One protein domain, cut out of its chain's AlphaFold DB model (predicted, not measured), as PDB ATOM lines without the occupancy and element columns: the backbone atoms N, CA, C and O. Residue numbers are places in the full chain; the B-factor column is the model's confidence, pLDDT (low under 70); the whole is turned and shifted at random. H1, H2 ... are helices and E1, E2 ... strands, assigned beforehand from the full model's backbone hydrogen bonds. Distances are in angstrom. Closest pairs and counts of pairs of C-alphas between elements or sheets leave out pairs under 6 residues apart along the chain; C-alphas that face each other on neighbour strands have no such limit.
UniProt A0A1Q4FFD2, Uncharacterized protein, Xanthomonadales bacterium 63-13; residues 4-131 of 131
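What this domain is: This is residues 4 to 131 of the 131 residues of an uncharacterized protein of Xanthomonadales bacterium 63-13 (UniProt A0A1Q4FFD2). A twisted sheet of five strands has one long helix, H1, running along its strands on one face and a shorter helix, H3, crossing the strands on the opposite face. H2 stands at the end of the sheet near Ala 4 and meets the end of H3. The printed part has 128 residues, in the order E1, E2, H1, E3, H2, E4, E5, H3; the sheet order is E2, E1, E3, E4, E5, all antiparallel. The class is mixed, helices and strands. The whole is compact, with a radius of gyration of the C-alphas of 14.8 A and spans of 43 by 31 by 23 A.

How they stand to each other: E3, residues 60 to 68, is an inner strand of the sheet. On one side of it is E1, residues 4 to 11, with N 6 and O 65 within hydrogen-bond range at 2.9 A. On its other side is E4, residues 101 to 110, with N 64 and O 105 at 2.8 A. The edge strands are E2, residues 24 to 27, and E5, residues 113 to 116. E1 and E2 form a hairpin, with N 5 and O 25 at 2.8 A; E4 and E5 form another, with N 108 and O 115 at 2.9 A. H1, residues 30 to 54, is on the sheet at a height of 8.4 A, over E1 and E3, and runs along the strands, at 9 degrees to E3 on the local plane. Its closest C-alphas to E3 are those of Ala 33 and Val 66, 6.6 A apart. E2, H1 and E3 make a split strand-helix-strand unit, two strands running the same way with E1 between them, and its crossover is right-handed. The arrangement has three layers, helices on both faces of a sheet, with H1 on one face of the sheet E2, E1, E3, E4, E5 and H2, residues 76 to 89, and H3, residues 119 to 130, on the other; H3 is on the sheet at a height of 9.4 A. It lies over E1, and only just over E3 and E4 with 3 C-alphas on each, and runs across the strands, at 83 degrees to E1 on the local plane. H2, residues 76 to 89, is on the sheet, its closest C-alphas to E2 being those of Ile 76 and Leu 26, 6.8 A apart. H3 touches H2 with residues 127 to 130 alone, about perpendicular at 74 degrees; the closest C-alphas are those of Glu 84 and Leu 130, 5.9 A apart. H1 is apart from H2 and H3. Every O i to N i+4 pair is within hydrogen-bond range in H2, against 19 of 21 in H1 and 7 of 8 in H3.

Where its parts are: E1 begins at C-alpha 4, (222.022, 195.135, 210.922), and is 23.4 A long; E3 measures 26.6 A and E4 26.1 A. E2 and E5 are 10.3 A each. H1 runs 36.1 A from C-alpha 30, (228.243, 195.935, 217.672). H2 is 20.0 A long, and H3 16.6 A, ending at C-alpha 130, (211.635, 189.041, 203.816).

The domain as a whole: The C-alphas farthest apart are those of Arg 53 and Glu 89, at 43.8 A. The printed part has no cut. The links E1 to E2 and H2 to E4 are long; in the first, residues 15 to 16 pair antiparallel with residues 10 to 11 of E1. Mean pLDDT of the printed part is 94.3, and no printed residue is under 70.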
ATOM      1  N   ALA A   4     223.212 194.446 211.389       97.62
ATOM      2  CA  ALA A   4     222.022 195.135 210.922       97.62
ATOM      3  C   ALA A   4     221.190 195.570 212.126       97.62
ATOM      4  O   ALA A   4     220.908 194.772 213.019       97.62
ATOM      5  N   VAL A   5     220.804 196.842 212.164       97.94
ATOM      6  CA  VAL A   5     219.730 197.302 213.041       97.94
ATOM      7  C   VAL A   5     218.471 197.382 212.206       97.94
ATOM      8  O   VAL A   5     218.435 198.175 211.270       97.94
ATOM      9  N   ILE A   6     217.470 196.572 212.546       97.31
ATOM     10  CA  ILE A   6     216.165 196.563 211.879       97.31
ATOM     11  C   ILE A   6     215.123 197.119 212.843       97.31
ATOM     12  O   ILE A   6     215.176 196.822 214.037       97.31
ATOM     13  N   SER A   7     214.200 197.943 212.355       97.06
ATOM     14  CA  SER A   7     213.099 198.478 213.152       97.06
ATOM     15  C   SER A   7     211.791 198.553 212.379       97.06
ATOM     16  O   SER A   7     211.805 198.865 211.188       97.06
ATOM     17  N   SER A   8     210.690 198.332 213.096       96.62
ATOM     18  CA  SER A   8     209.322 198.548 212.626       96.62
ATOM     19  C   SER A   8     208.557 199.487 213.564       96.62
ATOM     20  O   SER A   8     208.786 199.511 214.784       96.62
ATOM     21  N   PHE A   9     207.630 200.245 212.982       97.25
ATOM     22  CA  PHE A   9     206.645 201.075 213.660       97.25
ATOM     23  C   PHE A   9     205.338 201.001 212.887       97.25
ATOM     24  O   PHE A   9     205.224 201.515 211.779       97.25
ATOM     25  N   GLU A  10     204.340 200.391 213.508       96.50
ATOM     26  CA  GLU A  10     203.078 200.063 212.866       96.50
ATOM     27  C   GLU A  10     201.913 200.614 213.663       96.50
ATOM     28  O   GLU A  10     201.902 200.588 214.897       96.50
ATOM     29  N   ASN A  11     200.885 201.047 212.949       96.94
ATOM     30  CA  ASN A  11     199.543 201.127 213.490       96.94
ATOM     31  C   ASN A  11     198.857 199.785 213.234       96.94
ATOM     32  O   ASN A  11     198.748 199.352 212.089       96.94
ATOM     33  N   VAL A  12     198.338 199.154 214.286       95.19
ATOM     34  CA  VAL A  12     197.721 197.817 214.212       95.19
ATOM     35  C   VAL A  12     196.561 197.753 213.206       95.19
ATOM     36  O   VAL A  12     196.249 196.682 212.694       95.19
ATOM     37  N   GLU A  13     195.894 198.874 212.932       94.50
ATOM     38  CA  GLU A  13     194.750 198.934 212.017       94.50
ATOM     39  C   GLU A  13     195.128 199.374 210.602       94.50
ATOM     40  O   GLU A  13     194.488 198.943 209.643       94.50
ATOM     41  N   THR A  14     196.130 200.245 210.459       94.06
ATOM     42  CA  THR A  14     196.458 200.875 209.168       94.06
ATOM     43  C   THR A  14     197.790 200.430 208.572       94.06
ATOM     44  O   THR A  14     198.072 200.789 207.433       94.06
ATOM     45  N   GLY A  15     198.577 199.640 209.302       92.31
ATOM     46  CA  GLY A  15     199.856 199.094 208.859       92.31
ATOM     47  C   GLY A  15     201.050 200.008 209.133       92.31
ATOM     48  O   GLY A  15     201.031 200.825 210.060       92.31
ATOM     49  N   ASP A  16     202.095 199.822 208.324       92.38
ATOM     50  CA  ASP A  16     203.399 200.472 208.459       92.38
ATOM     51  C   ASP A  16     203.294 202.005 208.485       92.38
ATOM     52  O   ASP A  16     202.591 202.631 207.685       92.38
ATOM     53  N   MET A  17     203.995 202.604 209.443       93.31
ATOM     54  CA  MET A  17     204.098 204.046 209.634       93.31
ATOM     55  C   MET A  17     205.505 204.582 209.356       93.31
ATOM     56  O   MET A  17     205.721 205.793 209.458       93.31
ATOM     57  N   GLN A  18     206.474 203.721 209.034       89.75
ATOM     58  CA  GLN A  18     207.834 204.147 208.736       89.75
ATOM     59  C   GLN A  18     207.963 204.701 207.318       89.75
ATOM     60  O   GLN A  18     207.314 204.268 206.368       89.75
ATOM     61  N   ALA A  19     208.849 205.683 207.165       82.44
ATOM     62  CA  ALA A  19     209.261 206.128 205.845       82.44
ATOM     63  C   ALA A  19     210.201 205.095 205.202       82.44
ATOM     64  O   ALA A  19     210.961 204.399 205.881       82.44
ATOM     65  N   GLN A  20     210.190 205.045 203.868       77.25
ATOM     66  CA  GLN A  20     211.081 204.175 203.107       77.25
ATOM     67  C   GLN A  20     212.549 204.425 203.488       77.25
ATOM     68  O   GLN A  20     213.015 205.565 203.486       77.25
ATOM     69  N   GLY A  21     213.277 203.345 203.782       77.06
ATOM     70  CA  GLY A  21     214.698 203.392 204.134       77.06
ATOM     71  C   GLY A  21     215.001 203.667 205.610       77.06
ATOM     72  O   GLY A  21     216.171 203.689 205.975       77.06
ATOM     73  N   GLU A  22     213.996 203.837 206.477       84.12
ATOM     74  CA  GLU A  22     214.232 203.945 207.927       84.12
ATOM     75  C   GLU A  22     214.310 202.591 208.644       84.12
ATOM     76  O   GLU A  22     214.706 202.524 209.810       84.12
ATOM     77  N   SER A  23     213.902 201.519 207.968       90.56
ATOM     78  CA  SER A  23     213.680 200.219 208.600       90.56
ATOM     79  C   SER A  23     214.954 199.426 208.840       90.56
ATOM     80  O   SER A  23     214.941 198.566 209.708       90.56
ATOM     81  N   ILE A  24     216.056 199.721 208.142       95.56
ATOM     82  CA  ILE A  24     217.320 198.991 208.289       95.56
ATOM     83  C   ILE A  24     218.536 199.916 208.181       95.56
ATOM     84  O   ILE A  24     218.571 200.858 207.392       95.56
ATOM     85  N   THR A  25     219.563 199.666 208.994       96.62
ATOM     86  CA  THR A  25     220.865 200.345 208.908       96.62
ATOM     87  C   THR A  25     221.993 199.386 209.274       96.62
ATOM     88  O   THR A  25     221.858 198.592 210.205       96.62
ATOM     89  N   LEU A  26     223.121 199.477 208.565       97.31
ATOM     90  CA  LEU A  26     224.286 198.615 208.761       97.31
ATOM     91  C   LEU A  26     225.399 199.288 209.560       97.31
ATOM     92  O   LEU A  26     225.639 200.491 209.449       97.31
ATOM     93  N   PHE A  27     226.109 198.478 210.341       97.88
ATOM     94  CA  PHE A  27     227.224 198.911 211.172       97.88
ATOM     95  C   PHE A  27     228.369 197.903 211.148       97.88
ATOM     96  O   PHE A  27     228.168 196.699 211.305       97.88
ATOM     97  N   ASP A  28     229.598 198.408 211.102       96.88
ATOM     98  CA  ASP A  28     230.809 197.579 211.194       96.88
ATOM     99  C   ASP A  28     231.131 197.131 212.628       96.88
ATOM    100  O   ASP A  28     232.051 196.344 212.855       96.88
ATOM    101  N   SER A  29     230.400 197.645 213.627       97.31
ATOM    102  CA  SER A  29     230.633 197.327 215.037       97.31
ATOM    103  C   SER A  29     229.341 197.155 215.829       97.31
ATOM    104  O   SER A  29     228.399 197.939 215.693       97.31
ATOM    105  N   GLU A  30     229.348 196.180 216.741       97.81
ATOM    106  CA  GLU A  30     228.243 195.935 217.672       97.81
ATOM    107  C   GLU A  30     227.956 197.166 218.542       97.81
ATOM    108  O   GLU A  30     226.804 197.520 218.778       97.81
ATOM    109  N   ALA A  31     229.006 197.852 219.005       98.12
ATOM    110  CA  ALA A  31     228.864 199.031 219.852       98.12
ATOM    111  C   ALA A  31     228.108 200.165 219.137       98.12
ATOM    112  O   ALA A  31     227.220 200.776 219.734       98.12
ATOM    113  N   ALA A  32     228.419 200.416 217.860       98.12
ATOM    114  CA  ALA A  32     227.701 201.406 217.060       98.12
ATOM    115  C   ALA A  32     226.252 200.974 216.792       98.12
ATOM    116  O   ALA A  32     225.346 201.787 216.956       98.12
ATOM    117  N   ALA A  33     226.024 199.694 216.479       98.12
ATOM    118  CA  ALA A  33     224.680 199.152 216.282       98.12
ATOM    119  C   ALA A  33     223.811 199.291 217.545       98.12
ATOM    120  O   ALA A  33     222.678 199.760 217.477       98.12
ATOM    121  N   ARG A  34     224.356 198.976 218.728       98.38
ATOM    122  CA  ARG A  34     223.658 199.157 220.013       98.38
ATOM    123  C   ARG A  34     223.370 200.625 220.323       98.38
ATOM    124  O   ARG A  34     222.292 200.939 220.824       98.38
ATOM    125  N   ALA A  35     224.311 201.524 220.028       98.06
ATOM    126  CA  ALA A  35     224.093 202.959 220.191       98.06
ATOM    127  C   ALA A  35     222.975 203.461 219.263       98.06
ATOM    128  O   ALA A  35     222.114 204.231 219.695       98.06
ATOM    129  N   HIS A  36     222.949 202.981 218.017       97.81
ATOM    130  CA  HIS A  36     221.883 203.291 217.074       97.81
ATOM    131  C   HIS A  36     220.534 202.720 217.521       97.81
ATOM    132  O   HIS A  36     219.551 203.449 217.489       97.81
ATOM    133  N   LEU A  37     220.483 201.483 218.027       97.44
ATOM    134  CA  LEU A  37     219.257 200.901 218.585       97.44
ATOM    135  C   LEU A  37     218.682 201.773 219.709       97.44
ATOM    136  O   LEU A  37     217.495 202.083 219.694       97.44
ATOM    137  N   ALA A  38     219.510 202.228 220.655       97.31
ATOM    138  CA  ALA A  38     219.053 203.098 221.742       97.31
ATOM    139  C   ALA A  38     218.533 204.455 221.230       97.31
ATOM    140  O   ALA A  38     217.515 204.970 221.709       97.31
ATOM    141  N   HIS A  39     219.214 205.027 220.234       97.00
ATOM    142  CA  HIS A  39     218.775 206.258 219.588       97.00
ATOM    143  C   HIS A  39     217.438 206.072 218.860       97.00
ATOM    144  O   HIS A  39     216.498 206.832 219.099       97.00
ATOM    145  N   ARG A  40     217.322 205.032 218.027       96.56
ATOM    146  CA  ARG A  40     216.117 204.732 217.249       96.56
ATOM    147  C   ARG A  40     214.933 204.391 218.150       96.56
ATOM    148  O   ARG A  40     213.846 204.896 217.903       96.56
ATOM    149  N   ALA A  41     215.141 203.659 219.245       95.94
ATOM    150  CA  ALA A  41     214.094 203.401 220.235       95.94
ATOM    151  C   ALA A  41     213.514 204.704 220.816       95.94
ATOM    152  O   ALA A  41     212.301 204.838 220.957       95.94
ATOM    153  N   SER A  42     214.368 205.699 221.082       96.19
ATOM    154  CA  SER A  42     213.919 207.018 221.551       96.19
ATOM    155  C   SER A  42     213.125 207.773 220.477       96.19
ATOM    156  O   SER A  42     212.128 208.420 220.790       96.19
ATOM    157  N   LEU A  43     213.546 207.688 219.209       95.62
ATOM    158  CA  LEU A  43     212.818 208.292 218.087       95.62
ATOM    159  C   LEU A  43     211.440 207.656 217.888       95.62
ATOM    160  O   LEU A  43     210.470 208.379 217.678       95.62
ATOM    161  N   LEU A  44     211.338 206.331 218.006       95.38
ATOM    162  CA  LEU A  44     210.069 205.616 217.885       95.38
ATOM    163  C   LEU A  44     209.099 205.960 219.021       95.38
ATOM    164  O   LEU A  44     207.921 206.181 218.759       95.38
ATOM    165  N   ASP A  45     209.576 206.127 220.257       94.44
ATOM    166  CA  ASP A  45     208.729 206.611 221.358       94.44
ATOM    167  C   ASP A  45     208.176 208.028 221.088       94.44
ATOM    168  O   ASP A  45     207.009 208.324 221.381       94.44
ATOM    169  N   VAL A  46     208.980 208.909 220.482       95.50
ATOM    170  CA  VAL A  46     208.505 210.231 220.037       95.50
ATOM    171  C   VAL A  46     207.488 210.091 218.903       95.50
ATOM    172  O   VAL A  46     206.452 210.758 218.951       95.50
ATOM    173  N   ALA A  47     207.742 209.226 217.919       95.31
ATOM    174  CA  ALA A  47     206.850 208.998 216.785       95.31
ATOM    175  C   ALA A  47     205.482 208.458 217.233       95.31
ATOM    176  O   ALA A  47     204.452 209.008 216.848       95.31
ATOM    177  N   VAL A  48     205.453 207.483 218.146       95.88
ATOM    178  CA  VAL A  48     204.216 206.981 218.768       95.88
ATOM    179  C   VAL A  48     203.474 208.103 219.493       95.88
ATOM    180  O   VAL A  48     202.259 208.248 219.353       95.88
ATOM    181  N   THR A  49     204.191 208.935 220.255       94.25
ATOM    182  CA  THR A  49     203.584 210.075 220.961       94.25
ATOM    183  C   THR A  49     202.949 211.071 219.989       94.25
ATOM    184  O   THR A  49     201.911 211.655 220.300       94.25
ATOM    185  N   GLN A  50     203.562 211.287 218.823       95.31
ATOM    186  CA  GLN A  50     203.025 212.151 217.774       95.31
ATOM    187  C   GLN A  50     201.812 211.515 217.089       95.31
ATOM    188  O   GLN A  50     200.761 212.150 217.055       95.31
ATOM    189  N   ALA A  51     201.913 210.258 216.652       94.88
ATOM    190  CA  ALA A  51     200.824 209.524 216.008       94.88
ATOM    191  C   ALA A  51     199.570 209.457 216.894       94.88
ATOM    192  O   ALA A  51     198.452 209.687 216.431       94.88
ATOM    193  N   ARG A  52     199.749 209.267 218.208       93.50
ATOM    194  CA  ARG A  52     198.645 209.262 219.177       93.50
ATOM    195  C   ARG A  52     197.912 210.604 219.280       93.50
ATOM    196  O   ARG A  52     196.755 210.633 219.681       93.50
ATOM    197  N   ARG A  53     198.531 211.734 218.921       93.62
ATOM    198  CA  ARG A  53     197.813 213.027 218.881       93.62
ATOM    199  C   ARG A  53     196.783 213.071 217.759       93.62
ATOM    200  O   ARG A  53     195.787 213.774 217.889       93.62
ATOM    201  N   GLU A  54     197.035 212.342 216.681       92.62
ATOM    202  CA  GLU A  54     196.157 212.260 215.515       92.62
ATOM    203  C   GLU A  54     195.126 211.140 215.681       92.62
ATOM    204  O   GLU A  54     193.967 211.301 215.306       92.62
ATOM    205  N   THR A  55     195.528 210.033 216.311       93.38
ATOM    206  CA  THR A  55     194.682 208.860 216.581       93.38
ATOM    207  C   THR A  55     194.818 208.395 218.043       93.38
ATOM    208  O   THR A  55     195.566 207.463 218.339       93.38
ATOM    209  N   PRO A  56     194.101 209.030 218.994       92.56
ATOM    210  CA  PRO A  56     194.283 208.795 220.436       92.56
ATOM    211  C   PRO A  56     194.077 207.347 220.888       92.56
ATOM    212  O   PRO A  56     194.830 206.848 221.731       92.56
ATOM    213  N   ASP A  57     193.093 206.680 220.287       93.62
ATOM    214  CA  ASP A  57     192.668 205.326 220.643       93.62
ATOM    215  C   ASP A  57     193.392 204.235 219.837       93.62
ATOM    216  O   ASP A  57     193.179 203.046 220.078       93.62
ATOM    217  N   ALA A  58     194.264 204.615 218.896       94.81
ATOM    218  CA  ALA A  58     195.010 203.649 218.105       94.81
ATOM    219  C   ALA A  58     196.007 202.862 218.967       94.81
ATOM    220  O   ALA A  58     196.540 203.328 219.990       94.81
ATOM    221  N   ARG A  59     196.257 201.636 218.510       96.75
ATOM    222  CA  ARG A  59     197.299 200.759 219.030       96.75
ATOM    223  C   ARG A  59     198.455 200.761 218.053       96.75
ATOM    224  O   ARG A  59     198.240 200.622 216.850       96.75
ATOM    225  N   PHE A  60     199.656 200.881 218.593       97.75
ATOM    226  CA  PHE A  60     200.871 200.869 217.797       97.75
ATOM    227  C   PHE A  60     201.812 199.773 218.264       97.75
ATOM    228  O   PHE A  60     201.899 199.511 219.464       97.75
ATOM    229  N   ILE A  61     202.543 199.176 217.338       97.94
ATOM    230  CA  ILE A  61     203.629 198.248 217.636       97.94
ATOM    231  C   ILE A  61     204.923 198.922 217.210       97.94
ATOM    232  O   ILE A  61     205.004 199.507 216.138       97.94
ATOM    233  N   THR A  62     205.934 198.861 218.069       97.88
ATOM    234  CA  THR A  62     207.305 199.210 217.697       97.88
ATOM    235  C   THR A  62     208.209 198.065 218.088       97.88
ATOM    236  O   THR A  62     208.145 197.627 219.240       97.88
ATOM    237  N   TRP A  63     209.097 197.632 217.206       97.69
ATOM    238  CA  TRP A  63     210.157 196.699 217.567       97.69
ATOM    239  C   TRP A  63     211.457 197.047 216.862       97.69
ATOM    240  O   TRP A  63     211.458 197.640 215.790       97.69
ATOM    241  N   LEU A  64     212.573 196.721 217.510       97.81
ATOM    242  CA  LEU A  64     213.918 196.916 216.998       97.81
ATOM    243  C   LEU A  64     214.781 195.707 217.344       97.81
ATOM    244  O   LEU A  64     214.735 195.201 218.468       97.81
ATOM    245  N   LEU A  65     215.613 195.304 216.394       97.62
ATOM    246  CA  LEU A  65     216.554 194.200 216.506       97.62
ATOM    247  C   LEU A  65     217.948 194.696 216.137       97.62
ATOM    248  O   LEU A  65     218.103 195.481 215.206       97.62
ATOM    249  N   VAL A  66     218.966 194.216 216.844       98.31
ATOM    250  CA  VAL A  66     220.332 194.168 216.314       98.31
ATOM    251  C   VAL A  66     220.585 192.724 215.926       98.31
ATOM    252  O   VAL A  66     220.587 191.858 216.802       98.31
ATOM    253  N   LEU A  67     220.825 192.480 214.646       98.06
ATOM    254  CA  LEU A  67     221.239 191.191 214.115       98.06
ATOM    255  C   LEU A  67     222.730 191.221 213.803       98.06
ATOM    256  O   LEU A  67     223.253 192.204 213.272       98.06
ATOM    257  N   ARG A  68     223.428 190.140 214.136       97.94
ATOM    258  CA  ARG A  68     224.775 189.876 213.641       97.94
ATOM    259  C   ARG A  68     224.653 189.227 212.268       97.94
ATOM    260  O   ARG A  68     224.078 188.150 212.166       97.94
ATOM    261  N   MET A  69     225.220 189.858 211.243       97.19
ATOM    262  CA  MET A  69     225.175 189.306 209.888       97.19
ATOM    263  C   MET A  69     226.029 188.035 209.808       97.19
ATOM    264  O   MET A  69     227.150 188.055 210.333       97.19
ATOM    265  N   PRO A  70     225.534 186.948 209.187       91.75
ATOM    266  CA  PRO A  70     226.260 185.682 209.094       91.75
ATOM    267  C   PRO A  70     227.528 185.818 208.242       91.75
ATOM    268  O   PRO A  70     228.553 185.205 208.556       91.75
ATOM    269  N   LEU A  71     227.487 186.680 207.223       92.94
ATOM    270  CA  LEU A  71     228.609 187.025 206.361       92.94
ATOM    271  C   LEU A  71     228.912 188.533 206.439       92.94
ATOM    272  O   LEU A  71     228.110 189.323 206.948       92.94
ATOM    273  N   PRO A  72     230.122 188.963 206.037       94.69
ATOM    274  CA  PRO A  72     230.388 190.373 205.797       94.69
ATOM    275  C   PRO A  72     229.527 190.882 204.638       94.69
ATOM    276  O   PRO A  72     229.505 190.235 203.601       94.69
ATOM    277  N   VAL A  73     228.905 192.047 204.811       95.94
ATOM    278  CA  VAL A  73     228.040 192.685 203.805       95.94
ATOM    279  C   VAL A  73     228.453 194.139 203.602       95.94
ATOM    280  O   VAL A  73     228.860 194.814 204.556       95.94
ATOM    281  N   GLU A  74     228.349 194.634 202.373       92.81
ATOM    282  CA  GLU A  74     228.728 195.997 201.981       92.81
ATOM    283  C   GLU A  74     227.514 196.910 201.752       92.81
ATOM    284  O   GLU A  74     227.648 198.138 201.752       92.81
ATOM    285  N   SER A  75     226.320 196.333 201.581       95.62
ATOM    286  CA  SER A  75     225.089 197.072 201.291       95.62
ATOM    287  C   SER A  75     223.871 196.519 202.026       95.62
ATOM    288  O   SER A  75     223.865 195.379 202.482       95.62
ATOM    289  N   ILE A  76     222.828 197.349 202.148       95.00
ATOM    290  CA  ILE A  76     221.542 196.930 202.722       95.00
ATOM    291  C   ILE A  76     220.919 195.812 201.885       95.00
ATOM    292  O   ILE A  76     220.427 194.858 202.468       95.00
ATOM    293  N   ASP A  77     220.977 195.911 200.557       94.88
ATOM    294  CA  ASP A  77     220.392 194.906 199.663       94.88
ATOM    295  C   ASP A  77     221.050 193.535 199.878       94.88
ATOM    296  O   ASP A  77     220.354 192.545 200.062       94.88
ATOM    297  N   GLU A  78     222.381 193.498 199.976       95.81
ATOM    298  CA  GLU A  78     223.138 192.276 200.295       95.81
ATOM    299  C   GLU A  78     222.801 191.741 201.693       95.81
ATOM    300  O   GLU A  78     222.685 190.539 201.894       95.81
ATOM    301  N   ALA A  79     222.592 192.625 202.674       95.62
ATOM    302  CA  ALA A  79     222.168 192.204 204.002       95.62
ATOM    303  C   ALA A  79     220.769 191.573 204.006       95.62
ATOM    304  O   ALA A  79     220.530 190.654 204.781       95.62
ATOM    305  N   LEU A  80     219.846 192.071 203.184       94.81
ATOM    306  CA  LEU A  80     218.511 191.490 203.056       94.81
ATOM    307  C   LEU A  80     218.569 190.144 202.333       94.81
ATOM    308  O   LEU A  80     218.013 189.184 202.851       94.81
ATOM    309  N   GLU A  81     219.324 190.051 201.236       94.81
ATOM    310  CA  GLU A  81     219.558 188.795 200.508       94.81
ATOM    311  C   GLU A  81     220.178 187.718 201.417       94.81
ATOM    312  O   GLU A  81     219.720 186.579 201.442       94.81
ATOM    313  N   ASP A  82     221.164 188.081 202.243       95.19
ATOM    314  CA  ASP A  82     221.762 187.166 203.221       95.19
ATOM    315  C   ASP A  82     220.749 186.680 204.273       95.19
ATOM    316  O   ASP A  82     220.804 185.525 204.700       95.19
ATOM    317  N   LEU A  83     219.845 187.551 204.735       94.94
ATOM    318  CA  LEU A  83     218.812 187.181 205.711       94.94
ATOM    319  C   LEU A  83     217.714 186.320 205.077       94.94
ATOM    320  O   LEU A  83     217.249 185.386 205.725       94.94
ATOM    321  N   GLU A  84     217.332 186.597 203.830       94.44
ATOM    322  CA  GLU A  84     216.442 185.745 203.032       94.44
ATOM    323  C   GLU A  84     217.047 184.345 202.866       94.44
ATOM    324  O   GLU A  84     216.389 183.349 203.159       94.44
ATOM    325  N   LEU A  85     218.336 184.255 202.523       94.00
ATOM    326  CA  LEU A  85     219.037 182.978 202.383       94.00
ATOM    327  C   LEU A  85     219.099 182.193 203.699       94.00
ATOM    328  O   LEU A  85     218.995 180.968 203.690       94.00
ATOM    329  N   VAL A  86     219.229 182.873 204.847       92.88
ATOM    330  CA  VAL A  86     219.110 182.205 206.152       92.88
ATOM    331  C   VAL A  86     217.756 181.508 206.270       92.88
ATOM    332  O   VAL A  86     217.734 180.352 206.684       92.88
ATOM    333  N   LEU A  87     216.653 182.153 205.878       92.00
ATOM    334  CA  LEU A  87     215.322 181.536 205.915       92.00
ATOM    335  C   LEU A  87     215.224 180.336 204.976       92.00
ATOM    336  O   LEU A  87     214.794 179.267 205.403       92.00
ATOM    337  N   GLU A  88     215.678 180.482 203.732       90.62
ATOM    338  CA  GLU A  88     215.628 179.407 202.735       90.62
ATOM    339  C   GLU A  88     216.411 178.158 203.178       90.62
ATOM    340  O   GLU A  88     215.959 177.029 202.986       90.62
ATOM    341  N   GLU A  89     217.565 178.347 203.820       91.12
ATOM    342  CA  GLU A  89     218.425 177.256 204.296       91.12
ATOM    343  C   GLU A  89     217.991 176.690 205.662       91.12
ATOM    344  O   GLU A  89     218.506 175.655 206.099       91.12
ATOM    345  N   THR A  90     217.050 177.342 206.356       88.12
ATOM    346  CA  THR A  90     216.585 176.944 207.697       88.12
ATOM    347  C   THR A  90     215.064 176.807 207.817       88.12
ATOM    348  O   THR A  90     214.540 176.852 208.923       88.12
ATOM    349  N   ASP A  91     214.360 176.529 206.714       81.06
ATOM    350  CA  ASP A  91     212.886 176.404 206.628       81.06
ATOM    351  C   ASP A  91     212.259 175.401 207.638       81.06
ATOM    352  O   ASP A  91     211.080 175.472 207.976       81.06
ATOM    353  N   GLU A  92     213.046 174.465 208.186       83.94
ATOM    354  CA  GLU A  92     212.601 173.517 209.228       83.94
ATOM    355  C   GLU A  92     212.911 173.966 210.679       83.94
ATOM    356  O   GLU A  92     212.655 173.216 211.626       83.94
ATOM    357  N   VAL A  93     213.489 175.154 210.880       85.94
ATOM    358  CA  VAL A  93     213.922 175.680 212.186       85.94
ATOM    359  C   VAL A  93     212.884 176.654 212.750       85.94
ATOM    360  O   VAL A  93     212.521 177.628 212.107       85.94
ATOM    361  N   ASP A  94     212.455 176.432 213.999       82.12
ATOM    362  CA  ASP A  94     211.420 177.249 214.664       82.12
ATOM    363  C   ASP A  94     211.823 178.726 214.911       82.12
ATOM    364  O   ASP A  94     210.950 179.565 215.126       82.12
ATOM    365  N   ASP A  95     213.124 179.042 214.960       85.38
ATOM    366  CA  ASP A  95     213.666 180.397 215.172       85.38
ATOM    367  C   ASP A  95     214.966 180.591 214.361       85.38
ATOM    368  O   ASP A  95     216.070 180.463 214.909       85.38
ATOM    369  N   PRO A  96     214.861 180.854 213.046       88.12
ATOM    370  CA  PRO A  96     216.013 180.894 212.142       88.12
ATOM    371  C   PRO A  96     216.979 182.046 212.462       88.12
ATOM    372  O   PRO A  96     218.188 181.951 212.238       88.12
ATOM    373  N   PHE A  97     216.472 183.128 213.058       93.25
ATOM    374  CA  PHE A  97     217.259 184.309 213.409       93.25
ATOM    375  C   PHE A  97     217.711 184.352 214.870       93.25
ATOM    376  O   PHE A  97     218.539 185.201 215.211       93.25
ATOM    377  N   GLY A  98     217.209 183.476 215.742       89.56
ATOM    378  CA  GLY A  98     217.415 183.549 217.190       89.56
ATOM    379  C   GLY A  98     218.881 183.657 217.612       89.56
ATOM    380  O   GLY A  98     219.221 184.468 218.475       89.56
ATOM    381  N   GLU A  99     219.773 182.911 216.955       92.12
ATOM    382  CA  GLU A  99     221.219 182.955 217.226       92.12
ATOM    383  C   GLU A  99     221.907 184.229 216.707       92.12
ATOM    384  O   GLU A  99     222.981 184.606 217.191       92.12
ATOM    385  N   LEU A 100     221.294 184.914 215.738       95.81
ATOM    386  CA  LEU A 100     221.792 186.166 215.173       95.81
ATOM    387  C   LEU A 100     221.391 187.378 216.021       95.81
ATOM    388  O   LEU A 100     222.025 188.430 215.909       95.81
ATOM    389  N   VAL A 101     220.377 187.256 216.886       97.44
ATOM    390  CA  VAL A 101     219.897 188.366 217.719       97.44
ATOM    391  C   VAL A 101     220.926 188.741 218.785       97.44
ATOM    392  O   VAL A 101     221.234 188.004 219.718       97.44
ATOM    393  N   VAL A 102     221.423 189.969 218.683       97.94
ATOM    394  CA  VAL A 102     222.378 190.581 219.615       97.94
ATOM    395  C   VAL A 102     221.674 191.462 220.649       97.94
ATOM    396  O   VAL A 102     222.131 191.600 221.792       97.94
ATOM    397  N   ALA A 103     220.586 192.113 220.242       98.06
ATOM    398  CA  ALA A 103     219.776 192.979 221.087       98.06
ATOM    399  C   ALA A 103     218.350 193.079 220.544       98.06
ATOM    400  O   ALA A 103     218.148 193.043 219.333       98.06
ATOM    401  N   TYR A 104     217.393 193.285 221.445       98.12
ATOM    402  CA  TYR A 104     215.990 193.479 221.110       98.12
ATOM    403  C   TYR A 104     215.363 194.540 222.016       98.12
ATOM    404  O   TYR A 104     215.680 194.622 223.205       98.12
ATOM    405  N   ALA A 105     214.459 195.333 221.452       97.88
ATOM    406  CA  ALA A 105     213.521 196.156 222.200       97.88
ATOM    407  C   ALA A 105     212.200 196.202 221.435       97.88
ATOM    408  O   ALA A 105     212.186 196.582 220.268       97.88
ATOM    409  N   GLY A 106     211.089 195.858 222.077       97.81
ATOM    410  CA  GLY A 106     209.789 195.899 221.424       97.81
ATOM    411  C   GLY A 106     208.658 196.178 222.389       97.81
ATOM    412  O   GLY A 106     208.694 195.774 223.552       97.81
ATOM    413  N   PHE A 107     207.657 196.904 221.900       98.19
ATOM    414  CA  PHE A 107     206.542 197.378 222.698       98.19
ATOM    415  C   PHE A 107     205.249 197.486 221.897       98.19
ATOM    416  O   PHE A 107     205.237 197.973 220.768       98.19
ATOM    417  N   MET A 108     204.155 197.093 222.542       97.50
ATOM    418  CA  MET A 108     202.798 197.453 222.158       97.50
ATOM    419  C   MET A 108     202.400 198.710 222.933       97.50
ATOM    420  O   MET A 108     202.489 198.757 224.161       97.50
ATOM    421  N   HIS A 109     201.937 199.723 222.213       96.88
ATOM    422  CA  HIS A 109     201.508 201.007 222.747       96.88
ATOM    423  C   HIS A 109     199.994 201.121 222.616       96.88
ATOM    424  O   HIS A 109     199.465 201.491 221.563       96.88
ATOM    425  N   ALA A 110     199.291 200.831 223.699       94.81
ATOM    426  CA  ALA A 110     197.856 201.025 223.823       94.81
ATOM    427  C   ALA A 110     197.538 202.390 224.461       94.81
ATOM    428  O   ALA A 110     198.423 203.107 224.931       94.81
ATOM    429  N   ALA A 111     196.260 202.774 224.449       91.19
ATOM    430  CA  ALA A 111     195.817 204.037 225.040       91.19
ATOM    431  C   ALA A 111     196.018 204.086 226.568       91.19
ATOM    432  O   ALA A 111     196.213 205.161 227.132       91.19
ATOM    433  N   ASP A 112     195.990 202.930 227.230       91.62
ATOM    434  CA  ASP A 112     196.142 202.770 228.677       91.62
ATOM    435  C   ASP A 112     197.591 202.532 229.126       91.62
ATOM    436  O   ASP A 112     197.884 202.607 230.321       91.62
ATOM    437  N   GLY A 113     198.516 202.295 228.193       91.75
ATOM    438  CA  GLY A 113     199.923 202.135 228.518       91.75
ATOM    439  C   GLY A 113     200.746 201.410 227.463       91.75
ATOM    440  O   GLY A 113     200.322 201.147 226.340       91.75
ATOM    441  N   LYS A 114     201.976 201.101 227.865       95.00
ATOM    442  CA  LYS A 114     202.992 200.435 227.055       95.00
ATOM    443  C   LYS A 114     203.304 199.081 227.683       95.00
ATOM    444  O   LYS A 114     203.636 199.021 228.866       95.00
ATOM    445  N   THR A 115     203.207 198.013 226.902       97.25
ATOM    446  CA  THR A 115     203.573 196.651 227.314       97.25
ATOM    447  C   THR A 115     204.678 196.118 226.423       97.25
ATOM    448  O   THR A 115     204.785 196.522 225.267       97.25
ATOM    449  N   GLU A 116     205.494 195.204 226.940       97.62
ATOM    450  CA  GLU A 116     206.521 194.543 226.133       97.62
ATOM    451  C   GLU A 116     205.884 193.791 224.961       97.62
ATOM    452  O   GLU A 116     204.847 193.137 225.102       97.62
ATOM    453  N   TYR A 117     206.509 193.921 223.796       97.50
ATOM    454  CA  TYR A 117     206.227 193.090 222.637       97.50
ATOM    455  C   TYR A 117     207.194 191.909 222.644       97.50
ATOM    456  O   TYR A 117     208.343 192.047 223.062       97.50
ATOM    457  N   ALA A 118     206.726 190.727 222.252       97.19
ATOM    458  CA  ALA A 118     207.553 189.530 222.314       97.19
ATOM    459  C   ALA A 118     208.551 189.502 221.150       97.19
ATOM    460  O   ALA A 118     208.157 189.669 219.996       97.19
ATOM    461  N   GLN A 119     209.819 189.185 221.434       96.88
ATOM    462  CA  GLN A 119     210.852 189.026 220.402       96.88
ATOM    463  C   GLN A 119     210.433 188.018 219.326       96.88
ATOM    464  O   GLN A 119     210.528 188.321 218.146       96.88
ATOM    465  N   ALA A 120     209.875 186.870 219.717       95.88
ATOM    466  CA  ALA A 120     209.390 185.857 218.775       95.88
ATOM    467  C   ALA A 120     208.221 186.336 217.887       95.88
ATOM    468  O   ALA A 120     207.932 185.738 216.856       95.88
ATOM    469  N   ALA A 121     207.492 187.384 218.282       95.69
ATOM    470  CA  ALA A 121     206.498 187.998 217.405       95.69
ATOM    471  C   ALA A 121     207.171 188.928 216.385       95.69
ATOM    472  O   ALA A 121     206.884 188.817 215.200       95.69
ATOM    473  N   ALA A 122     208.134 189.741 216.827       95.88
ATOM    474  CA  ALA A 122     208.929 190.591 215.939       95.88
ATOM    475  C   ALA A 122     209.764 189.790 214.920       95.88
ATOM    476  O   ALA A 122     209.877 190.208 213.777       95.88
ATOM    477  N   LEU A 123     210.323 188.637 215.304       95.75
ATOM    478  CA  LEU A 123     211.071 187.777 214.378       95.75
ATOM    479  C   LEU A 123     210.174 187.171 213.295       95.75
ATOM    480  O   LEU A 123     210.545 187.203 212.132       95.75
ATOM    481  N   ARG A 124     208.950 186.753 213.635       94.19
ATOM    482  CA  ARG A 124     207.972 186.290 212.634       94.19
ATOM    483  C   ARG A 124     207.507 187.398 211.689       94.19
ATOM    484  O   ARG A 124     207.205 187.135 210.532       94.19
ATOM    485  N   GLU A 125     207.418 188.633 212.174       93.88
ATOM    486  CA  GLU A 125     207.147 189.788 211.310       93.88
ATOM    487  C   GLU A 125     208.330 190.098 210.392       93.88
ATOM    488  O   GLU A 125     208.118 190.413 209.226       93.88
ATOM    489  N   LEU A 126     209.565 189.958 210.887       94.50
ATOM    490  CA  LEU A 126     210.766 190.059 210.063       94.50
ATOM    491  C   LEU A 126     210.796 188.970 208.981       94.50
ATOM    492  O   LEU A 126     211.045 189.290 207.827       94.50
ATOM    493  N   GLU A 127     210.506 187.717 209.334       93.81
ATOM    494  CA  GLU A 127     210.379 186.605 208.382       93.81
ATOM    495  C   GLU A 127     209.364 186.938 207.283       93.81
ATOM    496  O   GLU A 127     209.692 186.888 206.104       93.81
ATOM    497  N   ALA A 128     208.161 187.376 207.666       92.06
ATOM    498  CA  ALA A 128     207.113 187.749 206.719       92.06
ATOM    499  C   ALA A 128     207.449 188.992 205.875       92.06
ATOM    500  O   ALA A 128     206.842 189.194 204.828       92.06
ATOM    501  N   TRP A 129     208.357 189.855 206.332       90.88
ATOM    502  CA  TRP A 129     208.821 191.008 205.560       90.88
ATOM    503  C   TRP A 129     209.846 190.624 204.487       90.88
ATOM    504  O   TRP A 129     209.937 191.308 203.469       90.88
ATOM    505  N   LEU A 130     210.597 189.545 204.716       90.88
ATOM    506  CA  LEU A 130     211.635 189.041 203.816       90.88
ATOM    507  C   LEU A 130     211.086 188.089 202.730       90.88
ATOM    508  O   LEU A 130     211.786 187.829 201.760       90.88
ATOM    509  N   THR A 131     209.853 187.582 202.856       86.69
ATOM    510  CA  THR A 131     209.231 186.616 201.915       86.69
ATOM    511  C   THR A 131     207.978 187.155 201.234       86.69
ATOM    512  O   THR A 131     207.802 186.945 200.012       86.69
TER     513      THR A 131